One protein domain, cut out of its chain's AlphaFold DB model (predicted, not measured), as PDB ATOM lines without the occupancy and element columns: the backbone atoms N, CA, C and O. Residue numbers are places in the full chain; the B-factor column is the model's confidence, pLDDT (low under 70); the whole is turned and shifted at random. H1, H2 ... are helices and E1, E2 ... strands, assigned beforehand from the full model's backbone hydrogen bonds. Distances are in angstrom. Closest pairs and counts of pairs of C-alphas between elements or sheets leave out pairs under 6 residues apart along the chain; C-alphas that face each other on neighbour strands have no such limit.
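AT A GLANCE: This is residues 45 to 113 and 138 to 168 of the 169 residues of the protein "Kinase-like domain-containing protein" of Penicillium digitatum (UniProt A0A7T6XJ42). A strongly twisted sheet of five strands forms a wall, and a helical hairpin, H2 and H3, packs over one of its faces: H2 runs along E2 and E3, while H3 lies near E5. The short H1, which only grazes the sheet, sits between E4 and E5 in the chain. The printed part has 100 residues, with named elements in the order E1, E2, E3, E4, H1, E5, H2, H3; the sheet order is E4, E3, E2, E1, E5, all antiparallel. The class is mixed, helices and strands, in two layers, helices on one face of a sheet. The whole is compact, with a radius of gyration of the C-alphas of 13.4 A, and its outline is rounded, spanning 34 by 31 by 21 A.

HOW THE PARTS SIT: E1, residues 45 to 50, and E2, residues 58 to 64, form a hairpin, with N 48 and O 60 at 2.8 A. E2 forms the next hairpin with E3, residues 71 to 80, where N 61 and O 75 are 2.8 A apart. E3 and E4, residues 84 to 94, form a third, with N 78 and O 86 at 2.8 A. E1 to E4 are a meander, each strand the antiparallel neighbour of the one before. E3 bends by 53 degrees at residue 75 and E4 by 84 degrees at residue 91. H1, residues 95 to 98, only grazes the sheet with residues 95 to 97. E5, residues 104 to 109, is an edge strand beside E1, with N 47 and O 106 at 2.8 A. H2, residues 139 to 152, is on the sheet at a height of 10.1 A, over E2 and only just over E3, where 3 of its C-alphas fall; it runs along the strands, at 3 degrees to E2 on the local plane. The closest C-alphas of E2 and H2 are those of Trp 59 and Gln 140, 6.4 A apart. H3, residues 158 to 166, is on the sheet; its closest C-alpha to E5 is Val 160, 6.7 A from that of Leu 108. H2 and H3 touch, closest at the C-alphas of Ala 147 and Ala 161, 5.0 A apart, with a shallow tilt of 16 degrees, opposite ways. In H2 and H3 every O i to N i+4 pair is within hydrogen-bond range; H1 is too short for one.

IN THESE COORDINATES: E1 begins at C-alpha 45, (158.419, 119.393, 143.823). E3 is 25.7 A long, E4 25.3 A and H2 20.1 A. H3 ends at C-alpha 166, (157.411, 132.631, 131.679).

THE WHOLE: The C-alphas farthest apart, of Arg 82 and Lys 112, are 38.9 A apart. Residues 114 to 137 are not printed, and C-alphas 113 and 138 are 27.7 A apart across the cut. Of the links printed whole, none is long. The mean pLDDT of the printed part is 73.1; 31 residues are under 70, among them 79 to 87, 109 to 113 and 152 to 158.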
ATOM      1  N   VAL A  45     158.822 119.614 145.211       80.94
ATOM      2  CA  VAL A  45     158.419 119.393 143.823       80.94
ATOM      3  C   VAL A  45     159.514 119.942 142.921       80.94
ATOM      4  O   VAL A  45     160.111 120.960 143.223       80.94
ATOM      5  N   GLU A  46     159.822 119.284 141.818       84.06
ATOM      6  CA  GLU A  46     160.801 119.755 140.844       84.06
ATOM      7  C   GLU A  46     160.174 119.716 139.451       84.06
ATOM      8  O   GLU A  46     159.406 118.813 139.124       84.06
ATOM      9  N   LEU A  47     160.495 120.696 138.614       83.62
ATOM     10  CA  LEU A  47     160.241 120.634 137.184       83.62
ATOM     11  C   LEU A  47     161.426 119.941 136.516       83.62
ATOM     12  O   LEU A  47     162.562 120.417 136.568       83.62
ATOM     13  N   LEU A  48     161.147 118.818 135.876       86.00
ATOM     14  CA  LEU A  48     162.091 118.102 135.044       86.00
ATOM     15  C   LEU A  48     161.963 118.588 133.609       86.00
ATOM     16  O   LEU A  48     160.864 118.594 133.050       86.00
ATOM     17  N   ILE A  49     163.092 118.952 133.008       83.62
ATOM     18  CA  ILE A  49     163.179 119.324 131.597       83.62
ATOM     19  C   ILE A  49     164.037 118.287 130.883       83.62
ATOM     20  O   ILE A  49     165.215 118.114 131.208       83.62
ATOM     21  N   TYR A  50     163.447 117.627 129.894       83.19
ATOM     22  CA  TYR A  50     164.122 116.717 128.979       83.19
ATOM     23  C   TYR A  50     164.307 117.425 127.638       83.19
ATOM     24  O   TYR A  50     163.332 117.943 127.086       83.19
ATOM     25  N   ASN A  51     165.543 117.446 127.128       81.06
ATOM     26  CA  ASN A  51     165.852 118.053 125.835       81.06
ATOM     27  C   ASN A  51     165.006 117.411 124.727       81.06
ATOM     28  O   ASN A  51     165.119 116.213 124.465       81.06
ATOM     29  N   GLY A  52     164.150 118.219 124.104       70.12
ATOM     30  CA  GLY A  52     163.204 117.762 123.089       70.12
ATOM     31  C   GLY A  52     163.714 117.844 121.652       70.12
ATOM     32  O   GLY A  52     162.972 117.461 120.748       70.12
ATOM     33  N   ALA A  53     164.931 118.354 121.417       66.56
ATOM     34  CA  ALA A  53     165.415 118.695 120.079       66.56
ATOM     35  C   ALA A  53     165.247 117.536 119.069       66.56
ATOM     36  O   ALA A  53     165.633 116.403 119.368       66.56
ATOM     37  N   PRO A  54     164.687 117.796 117.866       64.81
ATOM     38  CA  PRO A  54     164.380 119.108 117.270       64.81
ATOM     39  C   PRO A  54     163.026 119.724 117.686       64.81
ATOM     40  O   PRO A  54     162.637 120.766 117.164       64.81
ATOM     41  N   PHE A  55     162.289 119.089 118.594       73.06
ATOM     42  CA  PHE A  55     161.004 119.562 119.106       73.06
ATOM     43  C   PHE A  55     161.160 120.385 120.394       73.06
ATOM     44  O   PHE A  55     162.259 120.599 120.902       73.06
ATOM     45  N   LYS A  56     160.027 120.858 120.925       75.62
ATOM     46  CA  LYS A  56     159.959 121.534 122.226       75.62
ATOM     47  C   LYS A  56     160.355 120.582 123.354       75.62
ATOM     48  O   LYS A  56     160.012 119.401 123.309       75.62
ATOM     49  N   ASP A  57     160.993 121.126 124.388       80.38
ATOM     50  CA  ASP A  57     161.370 120.359 125.574       80.38
ATOM     51  C   ASP A  57     160.167 119.660 126.209       80.38
ATOM     52  O   ASP A  57     159.087 120.251 126.358       80.38
ATOM     53  N   HIS A  58     160.376 118.410 126.621       82.00
ATOM     54  CA  HIS A  58     159.383 117.665 127.378       82.00
ATOM     55  C   HIS A  58     159.510 118.014 128.858       82.00
ATOM     56  O   HIS A  58     160.593 117.930 129.439       82.00
ATOM     57  N   TRP A  59     158.397 118.423 129.464       86.00
ATOM     58  CA  TRP A  59     158.342 118.836 130.862       86.00
ATOM     59  C   TRP A  59     157.557 117.841 131.706       86.00
ATOM     60  O   TRP A  59     156.536 117.303 131.273       86.00
ATOM     61  N   SER A  60     158.035 117.606 132.924       83.62
ATOM     62  CA  SER A  60     157.389 116.745 133.921       83.62
ATOM     63  C   SER A  60     157.500 117.368 135.303       83.62
ATOM     64  O   SER A  60     158.513 117.987 135.608       83.62
ATOM     65  N   TYR A  61     156.515 117.146 136.166       83.81
ATOM     66  CA  TYR A  61     156.698 117.374 137.594       83.81
ATOM     67  C   TYR A  61     157.288 116.135 138.257       83.81
ATOM     68  O   TYR A  61     156.970 114.998 137.903       83.81
ATOM     69  N   TRP A  62     158.127 116.369 139.249       84.94
ATOM     70  CA  TRP A  62     158.754 115.358 140.073       84.94
ATOM     71  C   TRP A  62     158.483 115.658 141.527       84.94
ATOM     72  O   TRP A  62     158.774 116.753 141.987       84.94
ATOM     73  N   VAL A  63     157.938 114.698 142.256       83.25
ATOM     74  CA  VAL A  63     157.812 114.797 143.707       83.25
ATOM     75  C   VAL A  63     158.862 113.885 144.308       83.25
ATOM     76  O   VAL A  63     158.739 112.662 144.226       83.25
ATOM     77  N   ARG A  64     159.909 114.486 144.869       78.94
ATOM     78  CA  ARG A  64     161.048 113.757 145.426       78.94
ATOM     79  C   ARG A  64     160.661 113.075 146.741       78.94
ATOM     80  O   ARG A  64     159.981 113.678 147.572       78.94
ATOM     81  N   SER A  65     161.124 111.843 146.958       76.12
ATOM     82  CA  SER A  65     161.036 111.198 148.270       76.12
ATOM     83  C   SER A  65     161.956 111.885 149.288       76.12
ATOM     84  O   SER A  65     163.037 112.369 148.963       76.12
ATOM     85  N   HIS A  66     161.536 111.906 150.554       71.56
ATOM     86  CA  HIS A  66     162.352 112.434 151.654       71.56
ATOM     87  C   HIS A  66     163.543 111.531 152.004       71.56
ATOM     88  O   HIS A  66     164.497 112.001 152.615       71.56
ATOM     89  N   GLN A  67     163.462 110.242 151.665       73.81
ATOM     90  CA  GLN A  67     164.460 109.239 152.045       73.81
ATOM     91  C   GLN A  67     165.491 108.989 150.940       73.81
ATOM     92  O   GLN A  67     166.639 108.680 151.242       73.81
ATOM     93  N   ASP A  68     165.093 109.137 149.675       74.81
ATOM     94  CA  ASP A  68     165.951 108.891 148.515       74.81
ATOM     95  C   ASP A  68     165.645 109.926 147.413       74.81
ATOM     96  O   ASP A  68     164.504 110.002 146.951       74.81
ATOM     97  N   PRO A  69     166.625 110.743 146.990       76.50
ATOM     98  CA  PRO A  69     166.406 111.793 146.001       76.50
ATOM     99  C   PRO A  69     166.124 111.290 144.577       76.50
ATOM    100  O   PRO A  69     165.600 112.062 143.770       76.50
ATOM    101  N   ASP A  70     166.452 110.035 144.261       78.75
ATOM    102  CA  ASP A  70     166.225 109.439 142.939       78.75
ATOM    103  C   ASP A  70     164.956 108.580 142.870       78.75
ATOM    104  O   ASP A  70     164.560 108.162 141.777       78.75
ATOM    105  N   LEU A  71     164.285 108.389 144.011       80.69
ATOM    106  CA  LEU A  71     162.958 107.790 144.103       80.69
ATOM    107  C   LEU A  71     161.888 108.858 144.299       80.69
ATOM    108  O   LEU A  71     162.027 109.789 145.096       80.69
ATOM    109  N   GLY A  72     160.769 108.705 143.601       84.44
ATOM    110  CA  GLY A  72     159.692 109.673 143.717       84.44
ATOM    111  C   GLY A  72     158.512 109.425 142.801       84.44
ATOM    112  O   GLY A  72     158.323 108.349 142.229       84.44
ATOM    113  N   VAL A  73     157.677 110.453 142.694       81.81
ATOM    114  CA  VAL A  73     156.504 110.447 141.827       81.81
ATOM    115  C   VAL A  73     156.799 111.285 140.593       81.81
ATOM    116  O   VAL A  73     156.948 112.503 140.688       81.81
ATOM    117  N   LEU A  74     156.835 110.641 139.427       82.62
ATOM    118  CA  LEU A  74     156.905 111.322 138.140       82.62
ATOM    119  C   LEU A  74     155.496 111.602 137.632       82.62
ATOM    120  O   LEU A  74     154.680 110.698 137.452       82.62
ATOM    121  N   ILE A  75     155.230 112.864 137.354       82.62
ATOM    122  CA  ILE A  75     153.954 113.360 136.874       82.62
ATOM    123  C   ILE A  75     154.206 113.984 135.502       82.62
ATOM    124  O   ILE A  75     154.823 115.042 135.397       82.62
ATOM    125  N   HIS A  76     153.765 113.323 134.433       80.12
ATOM    126  CA  HIS A  76     154.090 113.758 133.074       80.12
ATOM    127  C   HIS A  76     152.972 113.485 132.067       80.12
ATOM    128  O   HIS A  76     152.107 112.632 132.274       80.12
ATOM    129  N   ALA A  77     153.007 114.211 130.950       73.50
ATOM    130  CA  ALA A  77     152.145 113.959 129.803       73.50
ATOM    131  C   ALA A  77     152.787 112.892 128.897       73.50
ATOM    132  O   ALA A  77     153.747 113.170 128.185       73.50
ATOM    133  N   ALA A  78     152.273 111.667 128.917       71.25
ATOM    134  CA  ALA A  78     152.748 110.572 128.079       71.25
ATOM    135  C   ALA A  78     151.930 110.470 126.789       71.25
ATOM    136  O   ALA A  78     150.704 110.428 126.839       71.25
ATOM    137  N   GLY A  79     152.597 110.366 125.644       69.38
ATOM    138  CA  GLY A  79     151.940 110.201 124.349       69.38
ATOM    139  C   GLY A  79     152.726 110.858 123.225       69.38
ATOM    140  O   GLY A  79     153.879 111.245 123.414       69.38
ATOM    141  N   ASP A  80     152.091 110.982 122.066       64.81
ATOM    142  CA  ASP A  80     152.685 111.563 120.866       64.81
ATOM    143  C   ASP A  80     151.640 112.347 120.054       64.81
ATOM    144  O   ASP A  80     150.440 112.304 120.322       64.81
ATOM    145  N   VAL A  81     152.099 113.087 119.046       58.91
ATOM    146  CA  VAL A  81     151.244 113.926 118.188       58.91
ATOM    147  C   VAL A  81     150.202 113.147 117.383       58.91
ATOM    148  O   VAL A  81     149.187 113.730 117.009       58.91
ATOM    149  N   ARG A  82     150.419 111.856 117.115       49.28
ATOM    150  CA  ARG A  82     149.484 111.011 116.364       49.28
ATOM    151  C   ARG A  82     148.390 110.444 117.272       49.28
ATOM    152  O   ARG A  82     147.247 110.349 116.839       49.28
ATOM    153  N   ASN A  83     148.731 110.083 118.507       62.59
ATOM    154  CA  ASN A  83     147.842 109.385 119.442       62.59
ATOM    155  C   ASN A  83     147.268 110.288 120.551       62.59
ATOM    156  O   ASN A  83     146.378 109.874 121.295       62.59
ATOM    157  N   GLY A  84     147.756 111.525 120.659       58.19
ATOM    158  CA  GLY A  84     147.422 112.449 121.736       58.19
ATOM    159  C   GLY A  84     148.263 112.219 122.994       58.19
ATOM    160  O   GLY A  84     148.996 111.238 123.122       58.19
ATOM    161  N   PHE A  85     148.158 113.153 123.939       62.31
ATOM    162  CA  PHE A  85     148.857 113.103 125.223       62.31
ATOM    163  C   PHE A  85     147.893 112.727 126.350       62.31
ATOM    164  O   PHE A  85     146.781 113.244 126.429       62.31
ATOM    165  N   GLN A  86     148.342 111.852 127.248       59.47
ATOM    166  CA  GLN A  86     147.623 111.423 128.444       59.47
ATOM    167  C   GLN A  86     148.420 111.762 129.693       59.47
ATOM    168  O   GLN A  86     149.639 111.602 129.741       59.47
ATOM    169  N   PHE A  87     147.720 112.174 130.741       63.00
ATOM    170  CA  PHE A  87     148.348 112.410 132.026       63.00
ATOM    171  C   PHE A  87     148.695 111.088 132.715       63.00
ATOM    172  O   PHE A  87     147.825 110.237 132.911       63.00
ATOM    173  N   LYS A  88     149.963 110.916 133.094       70.25
ATOM    174  CA  LYS A  88     150.431 109.747 133.837       70.25
ATOM    175  C   LYS A  88     151.133 110.176 135.116       70.25
ATOM    176  O   LYS A  88     152.097 110.937 135.089       70.25
ATOM    177  N   ILE A  89     150.659 109.613 136.222       76.44
ATOM    178  CA  ILE A  89     151.320 109.657 137.524       76.44
ATOM    179  C   ILE A  89     151.990 108.299 137.721       76.44
ATOM    180  O   ILE A  89     151.309 107.286 137.878       76.44
ATOM    181  N   LYS A  90     153.319 108.270 137.705       76.25
ATOM    182  CA  LYS A  90     154.121 107.088 138.027       76.25
ATOM    183  C   LYS A  90     154.671 107.257 139.434       76.25
ATOM    184  O   LYS A  90     155.525 108.109 139.660       76.25
ATOM    185  N   ARG A  91     154.145 106.475 140.372       79.25
ATOM    186  CA  ARG A  91     154.711 106.347 141.721       79.25
ATOM    187  C   ARG A  91     155.898 105.390 141.686       79.25
ATOM    188  O   ARG A  91     155.998 104.607 140.741       79.25
ATOM    189  N   ASP A  92     156.772 105.495 142.683       74.75
ATOM    190  CA  ASP A  92     157.969 104.656 142.828       74.75
ATOM    191  C   ASP A  92     158.857 104.674 141.579       74.75
ATOM    192  O   ASP A  92     159.486 103.689 141.200       74.75
ATOM    193  N   HIS A  93     158.863 105.815 140.889       76.44
ATOM    194  CA  HIS A  93     159.728 105.989 139.747       76.44
ATOM    195  C   HIS A  93     161.161 106.085 140.261       76.44
ATOM    196  O   HIS A  93     161.440 106.883 141.153       76.44
ATOM    197  N   ASP A  94     162.042 105.265 139.699       79.94
ATOM    198  CA  ASP A  94     163.468 105.284 139.989       79.94
ATOM    199  C   ASP A  94     164.227 105.703 138.727       79.94
ATOM    200  O   ASP A  94     164.163 105.038 137.680       79.94
ATOM    201  N   PHE A  95     164.958 106.814 138.814       75.75
ATOM    202  CA  PHE A  95     165.807 107.272 137.714       75.75
ATOM    203  C   PHE A  95     166.960 106.311 137.420       75.75
ATOM    204  O   PHE A  95     167.372 106.186 136.265       75.75
ATOM    205  N   ARG A  96     167.442 105.584 138.435       75.00
ATOM    206  CA  ARG A  96     168.522 104.594 138.313       75.00
ATOM    207  C   ARG A  96     168.070 103.380 137.509       75.00
ATOM    208  O   ARG A  96     168.857 102.812 136.763       75.00
ATOM    209  N   ALA A  97     166.792 103.014 137.619       72.88
ATOM    210  CA  ALA A  97     166.223 101.873 136.904       72.88
ATOM    211  C   ALA A  97     165.861 102.189 135.444       72.88
ATOM    212  O   ALA A  97     165.830 101.291 134.608       72.88
ATOM    213  N   THR A  98     165.552 103.452 135.128       66.88
ATOM    214  CA  THR A  98     165.023 103.830 133.806       66.88
ATOM    215  C   THR A  98     166.033 104.505 132.889       66.88
ATOM    216  O   THR A  98     165.782 104.571 131.687       66.88
ATOM    217  N   GLY A  99     167.150 105.022 133.413       65.50
ATOM    218  CA  GLY A  99     168.206 105.671 132.621       65.50
ATOM    219  C   GLY A  99     167.784 106.974 131.924       65.50
ATOM    220  O   GLY A  99     168.613 107.646 131.313       65.50
ATOM    221  N   ASN A 100     166.508 107.362 132.021       70.00
ATOM    222  CA  ASN A 100     165.968 108.579 131.429       70.00
ATOM    223  C   ASN A 100     166.151 109.749 132.397       70.00
ATOM    224  O   ASN A 100     165.243 110.128 133.144       70.00
ATOM    225  N   LEU A 101     167.370 110.283 132.403       78.38
ATOM    226  CA  LEU A 101     167.736 111.394 133.263       78.38
ATOM    227  C   LEU A 101     167.305 112.729 132.640       78.38
ATOM    228  O   LEU A 101     167.595 112.995 131.471       78.38
ATOM    229  N   PRO A 102     166.634 113.596 133.412       81.38
ATOM    230  CA  PRO A 102     166.284 114.926 132.945       81.38
ATOM    231  C   PRO A 102     167.546 115.756 132.720       81.38
ATOM    232  O   PRO A 102     168.484 115.722 133.514       81.38
ATOM    233  N   THR A 103     167.550 116.547 131.649       82.50
ATOM    234  CA  THR A 103     168.660 117.448 131.316       82.50
ATOM    235  C   THR A 103     168.779 118.581 132.335       82.50
ATOM    236  O   THR A 103     169.878 119.058 132.607       82.50
ATOM    237  N   LYS A 104     167.651 119.021 132.905       81.31
ATOM    238  CA  LYS A 104     167.611 119.991 134.006       81.31
ATOM    239  C   LYS A 104     166.573 119.580 135.045       81.31
ATOM    240  O   LYS A 104     165.487 119.126 134.686       81.31
ATOM    241  N   ARG A 105     166.898 119.795 136.321       81.81
ATOM    242  CA  ARG A 105     165.969 119.710 137.456       81.81
ATOM    243  C   ARG A 105     165.857 121.099 138.072       81.81
ATOM    244  O   ARG A 105     166.873 121.672 138.462       81.81
ATOM    245  N   ILE A 106     164.653 121.656 138.101       79.62
ATOM    246  CA  ILE A 106     164.394 122.980 138.673       79.62
ATOM    247  C   ILE A 106     163.521 122.787 139.912       79.62
ATOM    248  O   ILE A 106     162.371 122.377 139.763       79.62
ATOM    249  N   PRO A 107     164.027 123.062 141.123       77.00
ATOM    250  CA  PRO A 107     163.224 122.970 142.334       77.00
ATOM    251  C   PRO A 107     162.055 123.962 142.304       77.00
ATOM    252  O   PRO A 107     162.230 125.125 141.948       77.00
ATOM    253  N   LEU A 108     160.874 123.498 142.696       74.50
ATOM    254  CA  LEU A 108     159.637 124.256 142.863       74.50
ATOM    255  C   LEU A 108     159.121 124.064 144.302       74.50
ATOM    256  O   LEU A 108     159.180 122.973 144.871       74.50
ATOM    257  N   HIS A 109     158.572 125.111 144.916       62.22
ATOM    258  CA  HIS A 109     157.956 124.982 146.239       62.22
ATOM    259  C   HIS A 109     156.497 124.535 146.147       62.22
ATOM    260  O   HIS A 109     155.686 125.195 145.500       62.22
ATOM    261  N   ALA A 110     156.135 123.494 146.899       57.62
ATOM    262  CA  ALA A 110     154.754 123.280 147.317       57.62
ATOM    263  C   ALA A 110     154.541 123.918 148.699       57.62
ATOM    264  O   ALA A 110     155.166 123.516 149.682       57.62
ATOM    265  N   HIS A 111     153.691 124.940 148.794       47.31
ATOM    266  CA  HIS A 111     153.374 125.581 150.071       47.31
ATOM    267  C   HIS A 111     152.267 124.793 150.782       47.31
ATOM    268  O   HIS A 111     151.197 124.600 150.225       47.31
ATOM    269  N   LYS A 112     152.525 124.360 152.028       43.34
ATOM    270  CA  LYS A 112     151.541 123.830 153.001       43.34
ATOM    271  C   LYS A 112     150.386 123.021 152.387       43.34
ATOM    272  O   LYS A 112     149.215 123.362 152.538       43.34
ATOM    273  N   VAL A 113     150.711 121.879 151.797       36.22
ATOM    274  CA  VAL A 113     149.703 120.872 151.467       36.22
ATOM    275  C   VAL A 113     149.437 120.051 152.730       36.22
ATOM    276  O   VAL A 113     150.263 119.228 153.119       36.22
ATOM    277  N   ASN A 138     149.873 120.949 123.546       65.38
ATOM    278  CA  ASN A 138     151.240 120.486 123.779       65.38
ATOM    279  C   ASN A 138     151.484 120.264 125.287       65.38
ATOM    280  O   ASN A 138     150.799 120.845 126.133       65.38
ATOM    281  N   CYS A 139     152.470 119.428 125.628       68.75
ATOM    282  CA  CYS A 139     152.785 119.089 127.022       68.75
ATOM    283  C   CYS A 139     153.071 120.324 127.896       68.75
ATOM    284  O   CYS A 139     152.675 120.357 129.055       68.75
ATOM    285  N   GLN A 140     153.675 121.370 127.330       67.25
ATOM    286  CA  GLN A 140     153.981 122.607 128.049       67.25
ATOM    287  C   GLN A 140     152.724 123.411 128.401       67.25
ATOM    288  O   GLN A 140     152.625 123.947 129.498       67.25
ATOM    289  N   THR A 141     151.733 123.465 127.505       74.25
ATOM    290  CA  THR A 141     150.427 124.086 127.779       74.25
ATOM    291  C   THR A 141     149.740 123.380 128.929       74.25
ATOM    292  O   THR A 141     149.223 124.034 129.823       74.25
ATOM    293  N   TRP A 142     149.815 122.053 128.942       73.44
ATOM    294  CA  TRP A 142     149.222 121.258 130.003       73.44
ATOM    295  C   TRP A 142     149.921 121.466 131.358       73.44
ATOM    296  O   TRP A 142     149.254 121.615 132.379       73.44
ATOM    297  N   ILE A 143     151.259 121.521 131.375       77.31
ATOM    298  CA  ILE A 143     152.039 121.806 132.592       77.31
ATOM    299  C   ILE A 143     151.720 123.207 133.126       77.31
ATOM    300  O   ILE A 143     151.499 123.368 134.321       77.31
ATOM    301  N   VAL A 144     151.605 124.200 132.246       77.38
ATOM    302  CA  VAL A 144     151.213 125.561 132.625       77.38
ATOM    303  C   VAL A 144     149.805 125.612 133.231       77.38
ATOM    304  O   VAL A 144     149.638 126.123 134.334       77.38
ATOM    305  N   GLU A 145     148.807 125.017 132.573       74.94
ATOM    306  CA  GLU A 145     147.428 124.967 133.092       74.94
ATOM    307  C   GLU A 145     147.346 124.214 134.433       74.94
ATOM    308  O   GLU A 145     146.566 124.566 135.320       74.94
ATOM    309  N   SER A 146     148.184 123.188 134.605       68.69
ATOM    310  CA  SER A 146     148.285 122.448 135.863       68.69
ATOM    311  C   SER A 146     148.910 123.288 136.970       68.69
ATOM    312  O   SER A 146     148.434 123.223 138.098       68.69
ATOM    313  N   ALA A 147     149.922 124.109 136.673       74.88
ATOM    314  CA  ALA A 147     150.481 125.046 137.645       74.88
ATOM    315  C   ALA A 147     149.401 126.006 138.169       74.88
ATOM    316  O   ALA A 147     149.290 126.189 139.379       74.88
ATOM    317  N   ASP A 148     148.556 126.543 137.283       73.12
ATOM    318  CA  ASP A 148     147.444 127.425 137.662       73.12
ATOM    319  C   ASP A 148     146.411 126.708 138.542       73.12
ATOM    320  O   ASP A 148     145.914 127.264 139.525       73.12
ATOM    321  N   GLN A 149     146.092 125.450 138.223       65.19
ATOM    322  CA  GLN A 149     145.218 124.628 139.059       65.19
ATOM    323  C   GLN A 149     145.833 124.384 140.442       65.19
ATOM    324  O   GLN A 149     145.158 124.571 141.450       65.19
ATOM    325  N   LEU A 150     147.121 124.053 140.504       69.25
ATOM    326  CA  LEU A 150     147.829 123.811 141.760       69.25
ATOM    327  C   LEU A 150     147.960 125.088 142.604       69.25
ATOM    328  O   LEU A 150     147.944 125.004 143.830       69.25
ATOM    329  N   VAL A 151     148.019 126.275 141.991       71.69
ATOM    330  CA  VAL A 151     147.913 127.552 142.717       71.69
ATOM    331  C   VAL A 151     146.506 127.754 143.284       71.69
ATOM    332  O   VAL A 151     146.365 128.118 144.453       71.69
ATOM    333  N   ARG A 152     145.451 127.472 142.503       66.00
ATOM    334  CA  ARG A 152     144.056 127.538 142.986       66.00
ATOM    335  C   ARG A 152     143.803 126.589 144.153       66.00
ATOM    336  O   ARG A 152     143.159 126.977 145.126       66.00
ATOM    337  N   ASP A 153     144.384 125.398 144.087       63.16
ATOM    338  CA  ASP A 153     144.288 124.373 145.128       63.16
ATOM    339  C   ASP A 153     145.199 124.674 146.337       63.16
ATOM    340  O   ASP A 153     145.249 123.896 147.289       63.16
ATOM    341  N   ARG A 154     145.900 125.822 146.325       64.06
ATOM    342  CA  ARG A 154     146.864 126.268 147.346       64.06
ATOM    343  C   ARG A 154     148.003 125.275 147.582       64.06
ATOM    344  O   ARG A 154     148.560 125.218 148.673       64.06
ATOM    345  N   ILE A 155     148.332 124.503 146.552       62.72
ATOM    346  CA  ILE A 155     149.442 123.553 146.525       62.72
ATOM    347  C   ILE A 155     150.727 124.276 146.119       62.72
ATOM    348  O   ILE A 155     151.772 124.058 146.727       62.72
ATOM    349  N   PHE A 156     150.648 125.174 145.138       69.81
ATOM    350  CA  PHE A 156     151.751 126.034 144.706       69.81
ATOM    351  C   PHE A 156     151.508 127.494 145.089       69.81
ATOM    352  O   PHE A 156     150.367 127.942 145.194       69.81
ATOM    353  N   GLY A 157     152.593 128.245 145.281       69.06
ATOM    354  CA  GLY A 157     152.521 129.701 145.332       69.06
ATOM    355  C   GLY A 157     152.385 130.294 143.926       69.06
ATOM    356  O   GLY A 157     152.787 129.681 142.932       69.06
ATOM    357  N   GLY A 158     151.789 131.485 143.826       69.69
ATOM    358  CA  GLY A 158     151.565 132.164 142.543       69.69
ATOM    359  C   GLY A 158     152.857 132.423 141.757       69.69
ATOM    360  O   GLY A 158     152.842 132.453 140.528       69.69
ATOM    361  N   GLU A 159     153.990 132.526 142.453       72.00
ATOM    362  CA  GLU A 159     155.325 132.642 141.873       72.00
ATOM    363  C   GLU A 159     155.718 131.429 141.020       72.00
ATOM    364  O   GLU A 159     156.385 131.590 139.998       72.00
ATOM    365  N   VAL A 160     155.261 130.225 141.384       71.38
ATOM    366  CA  VAL A 160     155.541 128.997 140.628       71.38
ATOM    367  C   VAL A 160     154.778 129.008 139.310       71.38
ATOM    368  O   VAL A 160     155.363 128.717 138.269       71.38
ATOM    369  N   ALA A 161     153.500 129.394 139.323       76.62
ATOM    370  CA  ALA A 161     152.732 129.538 138.089       76.62
ATOM    371  C   ALA A 161     153.344 130.620 137.189       76.62
ATOM    372  O   ALA A 161     153.630 130.344 136.026       76.62
ATOM    373  N   ALA A 162     153.645 131.806 137.728       76.12
ATOM    374  CA  ALA A 162     154.277 132.888 136.971       76.12
ATOM    375  C   ALA A 162     155.609 132.454 136.334       76.12
ATOM    376  O   ALA A 162     155.869 132.751 135.165       76.12
ATOM    377  N   TYR A 163     156.424 131.696 137.073       77.38
ATOM    378  CA  TYR A 163     157.662 131.128 136.555       77.38
ATOM    379  C   TYR A 163     157.401 130.140 135.412       77.38
ATOM    380  O   TYR A 163     157.939 130.328 134.322       77.38
ATOM    381  N   VAL A 164     156.540 129.134 135.613       79.31
ATOM    382  CA  VAL A 164     156.246 128.094 134.608       79.31
ATOM    383  C   VAL A 164     155.610 128.696 133.343       79.31
ATOM    384  O   VAL A 164     155.944 128.276 132.235       79.31
ATOM    385  N   HIS A 165     154.773 129.731 133.479       81.81
ATOM    386  CA  HIS A 165     154.258 130.527 132.356       81.81
ATOM    387  C   HIS A 165     155.380 131.237 131.592       81.81
ATOM    388  O   HIS A 165     155.403 131.201 130.364       81.81
ATOM    389  N   SER A 166     156.334 131.847 132.300       78.81
ATOM    390  CA  SER A 166     157.411 132.631 131.679       78.81
ATOM    391  C   SER A 166     158.407 131.804 130.861       78.81
ATOM    392  O   SER A 166     159.031 132.334 129.943       78.81
ATOM    393  N   ILE A 167     158.566 130.515 131.183       78.50
ATOM    394  CA  ILE A 167     159.512 129.621 130.501       78.50
ATOM    395  C   ILE A 167     158.861 128.811 129.368       78.50
ATOM    396  O   ILE A 167     159.560 128.055 128.688       78.50
ATOM    397  N   LYS A 168     157.536 128.927 129.170       80.75
ATOM    398  CA  LYS A 168     156.795 128.207 128.120       80.75
ATOM    399  C   LYS A 168     157.260 128.682 126.741       80.75
ATOM    400  O   LYS A 168     157.337 129.883 126.500       80.75
TER     401      LYS A 168